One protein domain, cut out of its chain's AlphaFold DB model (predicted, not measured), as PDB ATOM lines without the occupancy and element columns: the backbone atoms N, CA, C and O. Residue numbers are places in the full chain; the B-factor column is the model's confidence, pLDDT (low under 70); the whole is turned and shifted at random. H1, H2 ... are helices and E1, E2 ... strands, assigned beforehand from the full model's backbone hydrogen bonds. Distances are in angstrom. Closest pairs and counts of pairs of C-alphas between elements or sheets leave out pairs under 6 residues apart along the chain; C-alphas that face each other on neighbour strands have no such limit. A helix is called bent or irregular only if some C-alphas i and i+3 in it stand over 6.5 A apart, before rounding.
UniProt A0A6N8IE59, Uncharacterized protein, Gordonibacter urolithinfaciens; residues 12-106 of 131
ATOM      1  N   ALA A  12      14.777 -38.407 -12.168       93.00
ATOM      2  CA  ALA A  12      13.934 -37.725 -11.218       93.00
ATOM      3  C   ALA A  12      12.753 -38.578 -10.782       93.00
ATOM      4  O   ALA A  12      12.341 -39.514 -11.449       93.00
ATOM      5  N   ALA A  13      12.267 -38.292  -9.585       94.06
ATOM      6  CA  ALA A  13      11.176 -38.992  -8.955       94.06
ATOM      7  C   ALA A  13      10.412 -38.040  -8.037       94.06
ATOM      8  O   ALA A  13      11.011 -37.238  -7.306       94.06
ATOM      9  N   TRP A  14       9.094 -38.166  -8.053       92.75
ATOM     10  CA  TRP A  14       8.171 -37.358  -7.278       92.75
ATOM     11  C   TRP A  14       7.132 -38.233  -6.619       92.75
ATOM     12  O   TRP A  14       6.737 -39.275  -7.137       92.75
ATOM     13  N   MET A  15       6.661 -37.757  -5.480       91.50
ATOM     14  CA  MET A  15       5.479 -38.257  -4.813       91.50
ATOM     15  C   MET A  15       4.405 -37.181  -4.869       91.50
ATOM     16  O   MET A  15       4.692 -36.012  -4.641       91.50
ATOM     17  N   MET A  16       3.172 -37.587  -5.127       89.00
ATOM     18  CA  MET A  16       2.017 -36.692  -5.150       89.00
ATOM     19  C   MET A  16       0.771 -37.431  -4.651       89.00
ATOM     20  O   MET A  16       0.848 -38.605  -4.254       89.00
ATOM     21  N   ASN A  17      -0.358 -36.735  -4.600       85.75
ATOM     22  CA  ASN A  17      -1.663 -37.344  -4.387       85.75
ATOM     23  C   ASN A  17      -2.489 -37.262  -5.666       85.75
ATOM     24  O   ASN A  17      -2.456 -36.260  -6.375       85.75
ATOM     25  N   ASP A  18      -3.251 -38.315  -5.926       82.00
ATOM     26  CA  ASP A  18      -4.326 -38.271  -6.899       82.00
ATOM     27  C   ASP A  18      -5.408 -37.293  -6.390       82.00
ATOM     28  O   ASP A  18      -5.899 -37.473  -5.271       82.00
ATOM     29  N   PRO A  19      -5.768 -36.241  -7.139       75.25
ATOM     30  CA  PRO A  19      -6.771 -35.275  -6.710       75.25
ATOM     31  C   PRO A  19      -8.201 -35.835  -6.740       75.25
ATOM     32  O   PRO A  19      -9.085 -35.254  -6.109       75.25
ATOM     33  N   GLU A  20      -8.463 -36.949  -7.436       80.56
ATOM     34  CA  GLU A  20      -9.795 -37.560  -7.473       80.56
ATOM     35  C   GLU A  20     -10.090 -38.367  -6.203       80.56
ATOM     36  O   GLU A  20     -11.165 -38.227  -5.612       80.56
ATOM     37  N   ASP A  21      -9.155 -39.222  -5.775       82.69
ATOM     38  CA  ASP A  21      -9.371 -40.158  -4.661       82.69
ATOM     39  C   ASP A  21      -8.406 -39.985  -3.473       82.69
ATOM     40  O   ASP A  21      -8.569 -40.640  -2.436       82.69
ATOM     41  N   GLY A  22      -7.431 -39.079  -3.579       82.25
ATOM     42  CA  GLY A  22      -6.420 -38.819  -2.554       82.25
ATOM     43  C   GLY A  22      -5.384 -39.935  -2.408       82.25
ATOM     44  O   GLY A  22      -4.617 -39.935  -1.439       82.25
ATOM     45  N   SER A  23      -5.377 -40.925  -3.306       85.06
ATOM     46  CA  SER A  23      -4.421 -42.026  -3.260       85.06
ATOM     47  C   SER A  23      -3.012 -41.557  -3.608       85.06
ATOM     48  O   SER A  23      -2.794 -40.540  -4.263       85.06
ATOM     49  N   ARG A  24      -2.012 -42.294  -3.119       88.75
ATOM     50  CA  ARG A  24      -0.616 -41.943  -3.372       88.75
ATOM     51  C   ARG A  24      -0.206 -42.317  -4.788       88.75
ATOM     52  O   ARG A  24      -0.422 -43.452  -5.217       88.75
ATOM     53  N   LEU A  25       0.474 -41.376  -5.431       90.94
ATOM     54  CA  LEU A  25       1.086 -41.534  -6.739       90.94
ATOM     55  C   LEU A  25       2.605 -41.354  -6.635       90.94
ATOM     56  O   LEU A  25       3.087 -40.532  -5.846       90.94
ATOM     57  N   LEU A  26       3.344 -42.113  -7.442       93.00
ATOM     58  CA  LEU A  26       4.772 -41.916  -7.679       93.00
ATOM     59  C   LEU A  26       5.031 -41.741  -9.159       93.00
ATOM     60  O   LEU A  26       4.623 -42.576  -9.957       93.00
ATOM     61  N   LEU A  27       5.749 -40.687  -9.502       92.69
ATOM     62  CA  LEU A  27       6.269 -40.462 -10.839       92.69
ATOM     63  C   LEU A  27       7.771 -40.695 -10.800       92.69
ATOM     64  O   LEU A  27       8.433 -40.178  -9.905       92.69
ATOM     65  N   GLU A  28       8.303 -41.426 -11.768       94.00
ATOM     66  CA  GLU A  28       9.736 -41.491 -12.044       94.00
ATOM     67  C   GLU A  28      10.005 -41.102 -13.492       94.00
ATOM     68  O   GLU A  28       9.151 -41.282 -14.361       94.00
ATOM     69  N   ALA A  29      11.187 -40.554 -13.723       93.06
ATOM     70  CA  ALA A  29      11.730 -40.227 -15.018       93.06
ATOM     71  C   ALA A  29      13.221 -40.558 -15.035       93.06
ATOM     72  O   ALA A  29      13.931 -40.216 -14.090       93.06
ATOM     73  N   HIS A  30      13.727 -41.130 -16.123       91.75
ATOM     74  CA  HIS A  30      15.158 -41.355 -16.295       91.75
ATOM     75  C   HIS A  30      15.590 -41.292 -17.758       91.75
ATOM     76  O   HIS A  30      14.839 -41.618 -18.681       91.75
ATOM     77  N   ALA A  31      16.825 -40.846 -17.972       90.81
ATOM     78  CA  ALA A  31      17.445 -40.761 -19.278       90.81
ATOM     79  C   ALA A  31      17.573 -42.169 -19.862       90.81
ATOM     80  O   ALA A  31      18.153 -43.066 -19.247       90.81
ATOM     81  N   ALA A  32      17.037 -42.357 -21.060       89.81
ATOM     82  CA  ALA A  32      16.969 -43.654 -21.710       89.81
ATOM     83  C   ALA A  32      17.244 -43.524 -23.218       89.81
ATOM     84  O   ALA A  32      16.994 -42.465 -23.810       89.81
ATOM     85  N   PRO A  33      17.789 -44.580 -23.851       86.88
ATOM     86  CA  PRO A  33      17.934 -44.623 -25.298       86.88
ATOM     87  C   PRO A  33      16.565 -44.607 -25.976       86.88
ATOM     88  O   PRO A  33      15.599 -45.161 -25.450       86.88
ATOM     89  N   ASP A  34      16.502 -43.993 -27.157       82.81
ATOM     90  CA  ASP A  34      15.284 -43.963 -27.957       82.81
ATOM     91  C   ASP A  34      14.780 -45.392 -28.252       82.81
ATOM     92  O   ASP A  34      15.486 -46.176 -28.901       82.81
ATOM     93  N   PRO A  35      13.549 -45.746 -27.836       79.56
ATOM     94  CA  PRO A  35      12.993 -47.075 -28.072       79.56
ATOM     95  C   PRO A  35      12.740 -47.371 -29.561       79.56
ATOM     96  O   PRO A  35      12.578 -48.530 -29.940       79.56
ATOM     97  N   THR A  36      12.712 -46.348 -30.420       82.38
ATOM     98  CA  THR A  36      12.536 -46.462 -31.876       82.38
ATOM     99  C   THR A  36      13.847 -46.686 -32.639       82.38
ATOM    100  O   THR A  36      13.816 -46.926 -33.847       82.38
ATOM    101  N   GLY A  37      14.994 -46.684 -31.946       70.94
ATOM    102  CA  GLY A  37      16.297 -47.045 -32.514       70.94
ATOM    103  C   GLY A  37      17.109 -45.885 -33.097       70.94
ATOM    104  O   GLY A  37      18.036 -46.134 -33.867       70.94
ATOM    105  N   ALA A  38      16.787 -44.635 -32.759       68.88
ATOM    106  CA  ALA A  38      17.667 -43.502 -33.037       68.88
ATOM    107  C   ALA A  38      18.816 -43.438 -32.011       68.88
ATOM    108  O   ALA A  38      18.612 -43.713 -30.830       68.88
ATOM    109  N   ASP A  39      20.012 -43.008 -32.434       72.75
ATOM    110  CA  ASP A  39      21.183 -42.773 -31.561       72.75
ATOM    111  C   ASP A  39      21.015 -41.518 -30.667       72.75
ATOM    112  O   ASP A  39      21.952 -40.752 -30.436       72.75
ATOM    113  N   THR A  40      19.797 -41.258 -30.192       81.00
ATOM    114  CA  THR A  40      19.439 -40.089 -29.387       81.00
ATOM    115  C   THR A  40      18.934 -40.513 -28.020       81.00
ATOM    116  O   THR A  40      18.287 -41.551 -27.874       81.00
ATOM    117  N   LEU A  41      19.208 -39.684 -27.015       84.62
ATOM    118  CA  LEU A  41      18.661 -39.858 -25.677       84.62
ATOM    119  C   LEU A  41      17.423 -38.987 -25.493       84.62
ATOM    120  O   LEU A  41      17.354 -37.842 -25.951       84.62
ATOM    121  N   GLY A  42      16.464 -39.546 -24.775       88.50
ATOM    122  CA  GLY A  42      15.331 -38.828 -24.217       88.50
ATOM    123  C   GLY A  42      15.116 -39.293 -22.789       88.50
ATOM    124  O   GLY A  42      16.036 -39.809 -22.152       88.50
ATOM    125  N   PHE A  43      13.895 -39.137 -22.306       90.00
ATOM    126  CA  PHE A  43      13.520 -39.584 -20.979       90.00
ATOM    127  C   PHE A  43      12.353 -40.556 -21.048       90.00
ATOM    128  O   PHE A  43      11.301 -40.231 -21.601       90.00
ATOM    129  N   SER A  44      12.551 -41.732 -20.461       90.25
ATOM    130  CA  SER A  44      11.462 -42.630 -20.097       90.25
ATOM    131  C   SER A  44      10.834 -42.125 -18.807       90.25
ATOM    132  O   SER A  44      11.543 -41.590 -17.956       90.25
ATOM    133  N   PHE A  45       9.528 -42.296 -18.650       91.75
ATOM    134  CA  PHE A  45       8.844 -42.005 -17.394       91.75
ATOM    135  C   PHE A  45       7.780 -43.046 -17.094       91.75
ATOM    136  O   PHE A  45       7.207 -43.634 -18.015       91.75
ATOM    137  N   SER A  46       7.485 -43.210 -15.808       92.50
ATOM    138  CA  SER A  46       6.482 -44.150 -15.316       92.50
ATOM    139  C   SER A  46       5.717 -43.542 -14.142       92.50
ATOM    140  O   SER A  46       6.310 -42.989 -13.215       92.50
ATOM    141  N   LEU A  47       4.390 -43.659 -14.169       91.75
ATOM    142  CA  LEU A  47       3.497 -43.267 -13.086       91.75
ATOM    143  C   LEU A  47       2.941 -44.518 -12.407       91.75
ATOM    144  O   LEU A  47       2.370 -45.405 -13.045       91.75
ATOM    145  N   TRP A  48       3.044 -44.544 -11.088       93.06
ATOM    146  CA  TRP A  48       2.651 -45.651 -10.237       93.06
ATOM    147  C   TRP A  48       1.576 -45.200  -9.265       93.06
ATOM    148  O   TRP A  48       1.744 -44.207  -8.561       93.06
ATOM    149  N   ALA A  49       0.494 -45.966  -9.172       90.75
ATOM    150  CA  ALA A  49      -0.570 -45.727  -8.209       90.75
ATOM    151  C   ALA A  49      -0.524 -46.750  -7.078       90.75
ATOM    152  O   ALA A  49      -0.302 -47.948  -7.297       90.75
ATOM    153  N   ARG A  50      -0.785 -46.285  -5.855       90.06
ATOM    154  CA  ARG A  50      -0.899 -47.154  -4.688       90.06
ATOM    155  C   ARG A  50      -2.243 -47.883  -4.696       90.06
ATOM    156  O   ARG A  50      -3.298 -47.263  -4.580       90.06
ATOM    157  N   ARG A  51      -2.223 -49.215  -4.777       87.31
ATOM    158  CA  ARG A  51      -3.413 -50.086  -4.741       87.31
ATOM    159  C   ARG A  51      -3.303 -51.101  -3.589       87.31
ATOM    160  O   ARG A  51      -2.268 -51.206  -2.936       87.31
ATOM    161  N   GLN A  52      -4.367 -51.870  -3.322       81.12
ATOM    162  CA  GLN A  52      -4.423 -52.816  -2.185       81.12
ATOM    163  C   GLN A  52      -3.326 -53.898  -2.203       81.12
ATOM    164  O   GLN A  52      -3.005 -54.447  -1.154       81.12
ATOM    165  N   GLY A  53      -2.766 -54.208  -3.376       82.50
ATOM    166  CA  GLY A  53      -1.729 -55.229  -3.554       82.50
ATOM    167  C   GLY A  53      -0.309 -54.693  -3.733       82.50
ATOM    168  O   GLY A  53       0.575 -55.488  -4.035       82.50
ATOM    169  N   GLY A  54      -0.086 -53.383  -3.606       87.88
ATOM    170  CA  GLY A  54       1.216 -52.782  -3.888       87.88
ATOM    171  C   GLY A  54       1.128 -51.538  -4.766       87.88
ATOM    172  O   GLY A  54       0.063 -50.946  -4.958       87.88
ATOM    173  N   TRP A  55       2.271 -51.155  -5.322       92.81
ATOM    174  CA  TRP A  55       2.338 -50.183  -6.406       92.81
ATOM    175  C   TRP A  55       2.008 -50.849  -7.737       92.81
ATOM    176  O   TRP A  55       2.412 -51.979  -8.001       92.81
ATOM    177  N   THR A  56       1.247 -50.162  -8.577       92.19
ATOM    178  CA  THR A  56       0.914 -50.625  -9.926       92.19
ATOM    179  C   THR A  56       1.223 -49.512 -10.905       92.19
ATOM    180  O   THR A  56       0.783 -48.383 -10.689       92.19
ATOM    181  N   GLU A  57       1.975 -49.827 -11.959       92.38
ATOM    182  CA  GLU A  57       2.200 -48.888 -13.054       92.38
ATOM    183  C   GLU A  57       0.860 -48.632 -13.739       92.38
ATOM    184  O   GLU A  57       0.181 -49.561 -14.181       92.38
ATOM    185  N   VAL A  58       0.447 -47.371 -13.761       89.56
ATOM    186  CA  VAL A  58      -0.796 -46.936 -14.405       89.56
ATOM    187  C   VAL A  58      -0.525 -46.221 -15.719       89.56
ATOM    188  O   VAL A  58      -1.427 -46.114 -16.548       89.56
ATOM    189  N   MET A  59       0.709 -45.757 -15.926       88.44
ATOM    190  CA  MET A  59       1.134 -45.096 -17.149       88.44
ATOM    191  C   MET A  59       2.648 -45.173 -17.306       88.44
ATOM    192  O   MET A  59       3.378 -45.133 -16.320       88.44
ATOM    193  N   ASN A  60       3.104 -45.210 -18.551       90.62
ATOM    194  CA  ASN A  60       4.490 -44.982 -18.917       90.62
ATOM    195  C   ASN A  60       4.555 -44.237 -20.256       90.62
ATOM    196  O   ASN A  60       3.556 -44.134 -20.978       90.62
ATOM    197  N   GLY A  61       5.724 -43.705 -20.584       88.94
ATOM    198  CA  GLY A  61       5.951 -43.062 -21.866       88.94
ATOM    199  C   GLY A  61       7.395 -42.637 -22.068       88.94
ATOM    200  O   GLY A  61       8.271 -42.908 -21.251       88.94
ATOM    201  N   PHE A  62       7.634 -41.962 -23.189       89.38
ATOM    202  CA  PHE A  62       8.953 -41.474 -23.569       89.38
ATOM    203  C   PHE A  62       8.855 -40.055 -24.128       89.38
ATOM    204  O   PHE A  62       7.920 -39.745 -24.872       89.38
ATOM    205  N   ASN A  63       9.806 -39.185 -23.784       85.94
ATOM    206  CA  ASN A  63       9.823 -37.802 -24.244       85.94
ATOM    207  C   ASN A  63      11.218 -37.351 -24.710       85.94
ATOM    208  O   ASN A  63      12.219 -37.550 -24.025       85.94
ATOM    209  N   TRP A  64      11.266 -36.694 -25.872       85.38
ATOM    210  CA  TRP A  64      12.481 -36.133 -26.484       85.38
ATOM    211  C   TRP A  64      12.611 -34.612 -26.292       85.38
ATOM    212  O   TRP A  64      13.669 -34.028 -26.563       85.38
ATOM    213  N   GLY A  65      11.525 -33.958 -25.870       81.88
ATOM    214  CA  GLY A  65      11.416 -32.505 -25.757       81.88
ATOM    215  C   GLY A  65      12.235 -31.922 -24.613       81.88
ATOM    216  O   GLY A  65      12.712 -30.797 -24.729       81.88
ATOM    217  N   TYR A  66      12.477 -32.708 -23.566       81.62
ATOM    218  CA  TYR A  66      13.140 -32.241 -22.355       81.62
ATOM    219  C   TYR A  66      14.660 -32.357 -22.421       81.62
ATOM    220  O   TYR A  66      15.227 -33.150 -23.188       81.62
ATOM    221  N   SER A  67      15.323 -31.492 -21.663       84.56
ATOM    222  CA  SER A  67      16.775 -31.502 -21.463       84.56
ATOM    223  C   SER A  67      17.166 -31.983 -20.076       84.56
ATOM    224  O   SER A  67      18.309 -32.392 -19.905       84.56
ATOM    225  N   ASP A  68      16.236 -31.981 -19.124       86.44
ATOM    226  CA  ASP A  68      16.453 -32.419 -17.750       86.44
ATOM    227  C   ASP A  68      15.296 -33.322 -17.302       86.44
ATOM    228  O   ASP A  68      14.142 -33.077 -17.659       86.44
ATOM    229  N   ALA A  69      15.599 -34.371 -16.530       86.62
ATOM    230  CA  ALA A  69      14.573 -35.249 -15.987       86.62
ATOM    231  C   ALA A  69      13.571 -34.460 -15.146       86.62
ATOM    232  O   ALA A  69      12.398 -34.800 -15.159       86.62
ATOM    233  N   GLU A  70      13.995 -33.402 -14.448       86.94
ATOM    234  CA  GLU A  70      13.119 -32.628 -13.565       86.94
ATOM    235  C   GLU A  70      11.981 -31.904 -14.299       86.94
ATOM    236  O   GLU A  70      10.945 -31.622 -13.702       86.94
ATOM    237  N   GLU A  71      12.134 -31.662 -15.599       86.06
ATOM    238  CA  GLU A  71      11.115 -31.019 -16.431       86.06
ATOM    239  C   GLU A  71       9.957 -31.973 -16.786       86.06
ATOM    240  O   GLU A  71       8.915 -31.537 -17.272       86.06
ATOM    241  N   LEU A  72      10.100 -33.282 -16.533       83.12
ATOM    242  CA  LEU A  72       9.056 -34.263 -16.842       83.12
ATOM    243  C   LEU A  72       7.867 -34.250 -15.883       83.12
ATOM    244  O   LEU A  72       6.855 -34.886 -16.189       83.12
ATOM    245  N   VAL A  73       7.947 -33.523 -14.766       82.25
ATOM    246  CA  VAL A  73       6.777 -33.323 -13.903       82.25
ATOM    247  C   VAL A  73       5.635 -32.673 -14.690       82.25
ATOM    248  O   VAL A  73       4.535 -33.213 -14.695       82.25
ATOM    249  N   ASP A  74       5.929 -31.646 -15.494       78.25
ATOM    250  CA  ASP A  74       4.953 -30.949 -16.343       78.25
ATOM    251  C   ASP A  74       4.317 -31.890 -17.378       78.25
ATOM    252  O   ASP A  74       3.138 -31.777 -17.724       78.25
ATOM    253  N   ALA A  75       5.093 -32.850 -17.890       69.38
ATOM    254  CA  ALA A  75       4.568 -33.850 -18.811       69.38
ATOM    255  C   ALA A  75       3.571 -34.768 -18.107       69.38
ATOM    256  O   ALA A  75       2.514 -35.059 -18.661       69.38
ATOM    257  N   ALA A  76       3.888 -35.206 -16.889       68.25
ATOM    258  CA  ALA A  76       2.987 -36.035 -16.105       68.25
ATOM    259  C   ALA A  76       1.691 -35.298 -15.738       68.25
ATOM    260  O   ALA A  76       0.626 -35.900 -15.835       68.25
ATOM    261  N   GLU A  77       1.751 -34.003 -15.411       73.50
ATOM    262  CA  GLU A  77       0.557 -33.166 -15.197       73.50
ATOM    263  C   GLU A  77      -0.324 -33.112 -16.453       73.50
ATOM    264  O   GLU A  77      -1.533 -33.357 -16.401       73.50
ATOM    265  N   ALA A  78       0.289 -32.871 -17.617       73.00
ATOM    266  CA  ALA A  78      -0.420 -32.865 -18.891       73.00
ATOM    267  C   ALA A  78      -1.069 -34.225 -19.206       73.00
ATOM    268  O   ALA A  78      -2.162 -34.267 -19.778       73.00
ATOM    269  N   TYR A  79      -0.422 -35.332 -18.827       69.31
ATOM    270  CA  TYR A  79      -0.935 -36.684 -19.050       69.31
ATOM    271  C   TYR A  79      -2.032 -37.106 -18.070       69.31
ATOM    272  O   TYR A  79      -2.950 -37.823 -18.471       69.31
ATOM    273  N   LEU A  80      -1.962 -36.666 -16.814       69.62
ATOM    274  CA  LEU A  80      -3.028 -36.860 -15.829       69.62
ATOM    275  C   LEU A  80      -4.293 -36.076 -16.205       69.62
ATOM    276  O   LEU A  80      -5.401 -36.480 -15.864       69.62
ATOM    277  N   GLY A  81      -4.145 -34.983 -16.960       71.62
ATOM    278  CA  GLY A  81      -5.261 -34.124 -17.360       71.62
ATOM    279  C   GLY A  81      -5.758 -33.214 -16.233       71.62
ATOM    280  O   GLY A  81      -6.781 -32.547 -16.390       71.62
ATOM    281  N   TYR A  82      -5.030 -33.177 -15.116       69.75
ATOM    282  CA  TYR A  82      -5.248 -32.330 -13.951       69.75
ATOM    283  C   TYR A  82      -3.915 -32.050 -13.249       69.75
ATOM    284  O   TYR A  82      -2.958 -32.807 -13.396       69.75
ATOM    285  N   GLU A  83      -3.871 -30.968 -12.472       71.31
ATOM    286  CA  GLU A  83      -2.737 -30.617 -11.613       71.31
ATOM    287  C   GLU A  83      -2.798 -31.496 -10.345       71.31
ATOM    288  O   GLU A  83      -3.777 -31.405  -9.599       71.31
ATOM    289  N   PRO A  84      -1.836 -32.411 -10.120       68.69
ATOM    290  CA  PRO A  84      -1.807 -33.233  -8.922       68.69
ATOM    291  C   PRO A  84      -1.509 -32.391  -7.679       68.69
ATOM    292  O   PRO A  84      -0.682 -31.481  -7.697       68.69
ATOM    293  N   ASP A  85      -2.138 -32.746  -6.562       70.50
ATOM    294  CA  ASP A  85      -1.926 -32.059  -5.291       70.50
ATOM    295  C   ASP A  85      -0.647 -32.550  -4.590       70.50
ATOM    296  O   ASP A  85      -0.271 -33.727  -4.652       70.50
ATOM    297  N   ASP A  86      -0.015 -31.654  -3.824       80.00
ATOM    298  CA  ASP A  86       1.124 -31.955  -2.947       80.00
ATOM    299  C   ASP A  86       2.325 -32.612  -3.658       80.00
ATOM    300  O   ASP A  86       2.961 -33.516  -3.103       80.00
ATOM    301  N   ILE A  87       2.658 -32.166  -4.874       86.50
ATOM    302  CA  ILE A  87       3.830 -32.665  -5.603       86.50
ATOM    303  C   ILE A  87       5.106 -32.385  -4.800       86.50
ATOM    304  O   ILE A  87       5.461 -31.246  -4.490       86.50
ATOM    305  N   GLU A  88       5.834 -33.450  -4.486       88.50
ATOM    306  CA  GLU A  88       7.077 -33.405  -3.736       88.50
ATOM    307  C   GLU A  88       8.163 -34.206  -4.449       88.50
ATOM    308  O   GLU A  88       8.025 -35.404  -4.692       88.50
ATOM    309  N   ARG A  89       9.300 -33.559  -4.712       89.19
ATOM    310  CA  ARG A  89      10.511 -34.240  -5.176       89.19
ATOM    311  C   ARG A  89      11.026 -35.192  -4.094       89.19
ATOM    312  O   ARG A  89      11.340 -34.760  -2.982       89.19
ATOM    313  N   ILE A  90      11.194 -36.460  -4.453       91.06
ATOM    314  CA  ILE A  90      11.802 -37.489  -3.600       91.06
ATOM    315  C   ILE A  90      13.116 -37.975  -4.209       91.06
ATOM    316  O   ILE A  90      13.368 -37.794  -5.398       91.06
ATOM    317  N   GLY A  91      13.987 -38.581  -3.402       90.00
ATOM    318  CA  GLY A  91      15.207 -39.195  -3.932       90.00
ATOM    319  C   GLY A  91      14.882 -40.426  -4.781       90.00
ATOM    320  O   GLY A  91      13.977 -41.183  -4.434       90.00
ATOM    321  N   TYR A  92      15.650 -40.676  -5.844       87.62
ATOM    322  CA  TYR A  92      15.413 -41.834  -6.716       87.62
ATOM    323  C   TYR A  92      15.546 -43.171  -5.957       87.62
ATOM    324  O   TYR A  92      14.657 -44.011  -6.008       87.62
ATOM    325  N   GLY A  93      16.547 -43.314  -5.079       88.62
ATOM    326  CA  GLY A  93      16.642 -44.479  -4.182       88.62
ATOM    327  C   GLY A  93      15.578 -44.534  -3.066       88.62
ATOM    328  O   GLY A  93      15.444 -45.548  -2.382       88.62
ATOM    329  N   GLU A  94      14.837 -43.450  -2.809       89.94
ATOM    330  CA  GLU A  94      13.640 -43.487  -1.950       89.94
ATOM    331  C   GLU A  94      12.444 -44.039  -2.736       89.94
ATOM    332  O   GLU A  94      11.728 -44.900  -2.229       89.94
ATOM    333  N   PHE A  95      12.299 -43.612  -3.994       91.69
ATOM    334  CA  PHE A  95      11.347 -44.173  -4.948       91.69
ATOM    335  C   PHE A  95      11.548 -45.684  -5.135       91.69
ATOM    336  O   PHE A  95      10.598 -46.442  -4.948       91.69
ATOM    337  N   GLU A  96      12.773 -46.146  -5.400       91.00
ATOM    338  CA  GLU A  96      13.048 -47.577  -5.603       91.00
ATOM    339  C   GLU A  96      12.663 -48.420  -4.383       91.00
ATOM    340  O   GLU A  96      12.071 -49.488  -4.521       91.00
ATOM    341  N   ARG A  97      12.951 -47.939  -3.167       89.12
ATOM    342  CA  ARG A  97      12.573 -48.645  -1.932       89.12
ATOM    343  C   ARG A  97      11.066 -48.671  -1.725       89.12
ATOM    344  O   ARG A  97      10.529 -49.703  -1.327       89.12
ATOM    345  N   ALA A  98      10.377 -47.575  -2.026       89.12
ATOM    346  CA  ALA A  98       8.923 -47.550  -1.977       89.12
ATOM    347  C   ALA A  98       8.311 -48.534  -2.978       89.12
ATOM    348  O   ALA A  98       7.392 -49.267  -2.627       89.12
ATOM    349  N   LEU A  99       8.849 -48.587  -4.197       88.62
ATOM    350  CA  LEU A  99       8.325 -49.433  -5.260       88.62
ATOM    351  C   LEU A  99       8.622 -50.922  -5.033       88.62
ATOM    352  O   LEU A  99       7.725 -51.753  -5.143       88.62
ATOM    353  N   LEU A 100       9.874 -51.259  -4.708       87.25
ATOM    354  CA  LEU A 100      10.363 -52.641  -4.646       87.25
ATOM    355  C   LEU A 100      10.140 -53.306  -3.287       87.25
ATOM    356  O   LEU A 100       9.957 -54.521  -3.222       87.25
ATOM    357  N   LEU A 101      10.204 -52.531  -2.202       85.88
ATOM    358  CA  LEU A 101      10.158 -53.048  -0.829       85.88
ATOM    359  C   LEU A 101       8.887 -52.642  -0.086       85.88
ATOM    360  O   LEU A 101       8.710 -53.017   1.072       85.88
ATOM    361  N   ASP A 102       8.020 -51.877  -0.743       83.69
ATOM    362  CA  ASP A 102       6.824 -51.304  -0.142       83.69
ATOM    363  C   ASP A 102       7.111 -50.436   1.098       83.69
ATOM    364  O   ASP A 102       6.300 -50.330   2.024       83.69
ATOM    365  N   GLU A 103       8.300 -49.822   1.143       83.88
ATOM    366  CA  GLU A 103       8.673 -48.930   2.236       83.88
ATOM    367  C   GLU A 103       7.794 -47.673   2.226       83.88
ATOM    368  O   GLU A 103       7.568 -47.030   1.200       83.88
ATOM    369  N   GLY A 104       7.299 -47.299   3.408       76.44
ATOM    370  CA  GLY A 104       6.443 -46.131   3.557       76.44
ATOM    371  C   GLY A 104       7.182 -44.833   3.231       76.44
ATOM    372  O   GLY A 104       8.121 -44.446   3.928       76.44
ATOM    373  N   LEU A 105       6.690 -44.109   2.228       76.62
ATOM    374  CA  LEU A 105       7.116 -42.744   1.948       76.62
ATOM    375  C   LEU A 105       6.462 -41.783   2.936       76.62
ATOM    376  O   LEU A 105       5.257 -41.826   3.185       76.62
ATOM    377  N   SER A 106       7.264 -40.892   3.507       67.50
ATOM    378  CA  SER A 106       6.766 -39.815   4.360       67.50
ATOM    379  C   SER A 106       7.038 -38.491   3.676       67.50
ATOM    380  O   SER A 106       8.197 -38.151   3.446       67.50
TER     381      SER A 106
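What this domain is: This is residues 12 to 106 of the 131 residues of an uncharacterized protein of Gordonibacter urolithinfaciens (UniProt A0A6N8IE59). A twisted sheet of five antiparallel strands forms the middle slab, with H1 packed over one face and the shorter H2 over the other, making three layers. The long strands E2, E3 and E4 run along the longest axis, while the shorter E1 and E5 make the other side of the sheet. The printed part has 95 residues, with two named helices and five named strands in the chain order E1 E2 E3 E4 H1 E5 H2, and the sheet's order is E4, E3, E2, E1, E5. The class is mixed, helices and strands. The whole is compact, with a radius of gyration of the C-alphas of 13.3 A and spans of 39 by 28 by 20 A.

Where its parts are: In the sheet, E3 is the longest strand, residues 41 to 51, 32.1 A from first to last C-alpha. E2, residues 24 to 33, measures 28.8 A, and E4, residues 54 to 63, measures 26.7 A. E1, residues 12 to 17, begins with C-alpha 12 at (13.934, -37.725, -11.218) and is 17.0 A long. E5, residues 85 to 89, is 12.6 A long. H1, residues 69 to 80, is 17.7 A long and begins with C-alpha 69 at (14.573, -35.249, -15.987). H1 is neither bent nor irregular, but only just: C-alphas 70 and 73 are 6.4 A apart. H2, residues 92 to 101, is 13.7 A long and ends with C-alpha 101 at (10.158, -53.048, -0.829).

How they stand to each other: E1, E2, E3 and E4 form a meander, each strand the antiparallel neighbour of the one before, in three hairpins. In E2 and E3, N 28 and O 46 are 2.9 A apart, within hydrogen-bond range. Likewise within hydrogen-bond range are N 47 and O 59 of the neighbour strands E3 and E4, 2.8 A apart, and N 14 and O 27 of the neighbour strands E1 and E2, 2.8 A apart. The edge strand E5 is the antiparallel neighbour of E1, with N 15 and O 88 at 2.8 A. H1 is on the sheet and touches E2, where the closest C-alphas, of Ala 29 and Ala 69, are 5.8 A apart. H1 and E4 are near each other, with 13 pairs of C-alphas within 10 A. H2 is on the opposite face, at a height over the sheet of 8.7 A. It touches E1, with the closest C-alphas, of Ala 13 and Tyr 92, 5.6 A apart. H1 and H2 are apart. Of the O i to N i+4 pairs, 5 of 8 in H1 and 5 of 6 in H2 are within hydrogen-bond range.

The domain as a whole: The two C-alphas farthest apart, of Asp 21 and Asp 39, are 40.8 A from each other. The printed part has no cut, and no link is long. Mean pLDDT of the printed part is 84.6; residues 38, 75 to 76, 79 to 80, 82, 84 and 106 are under 70.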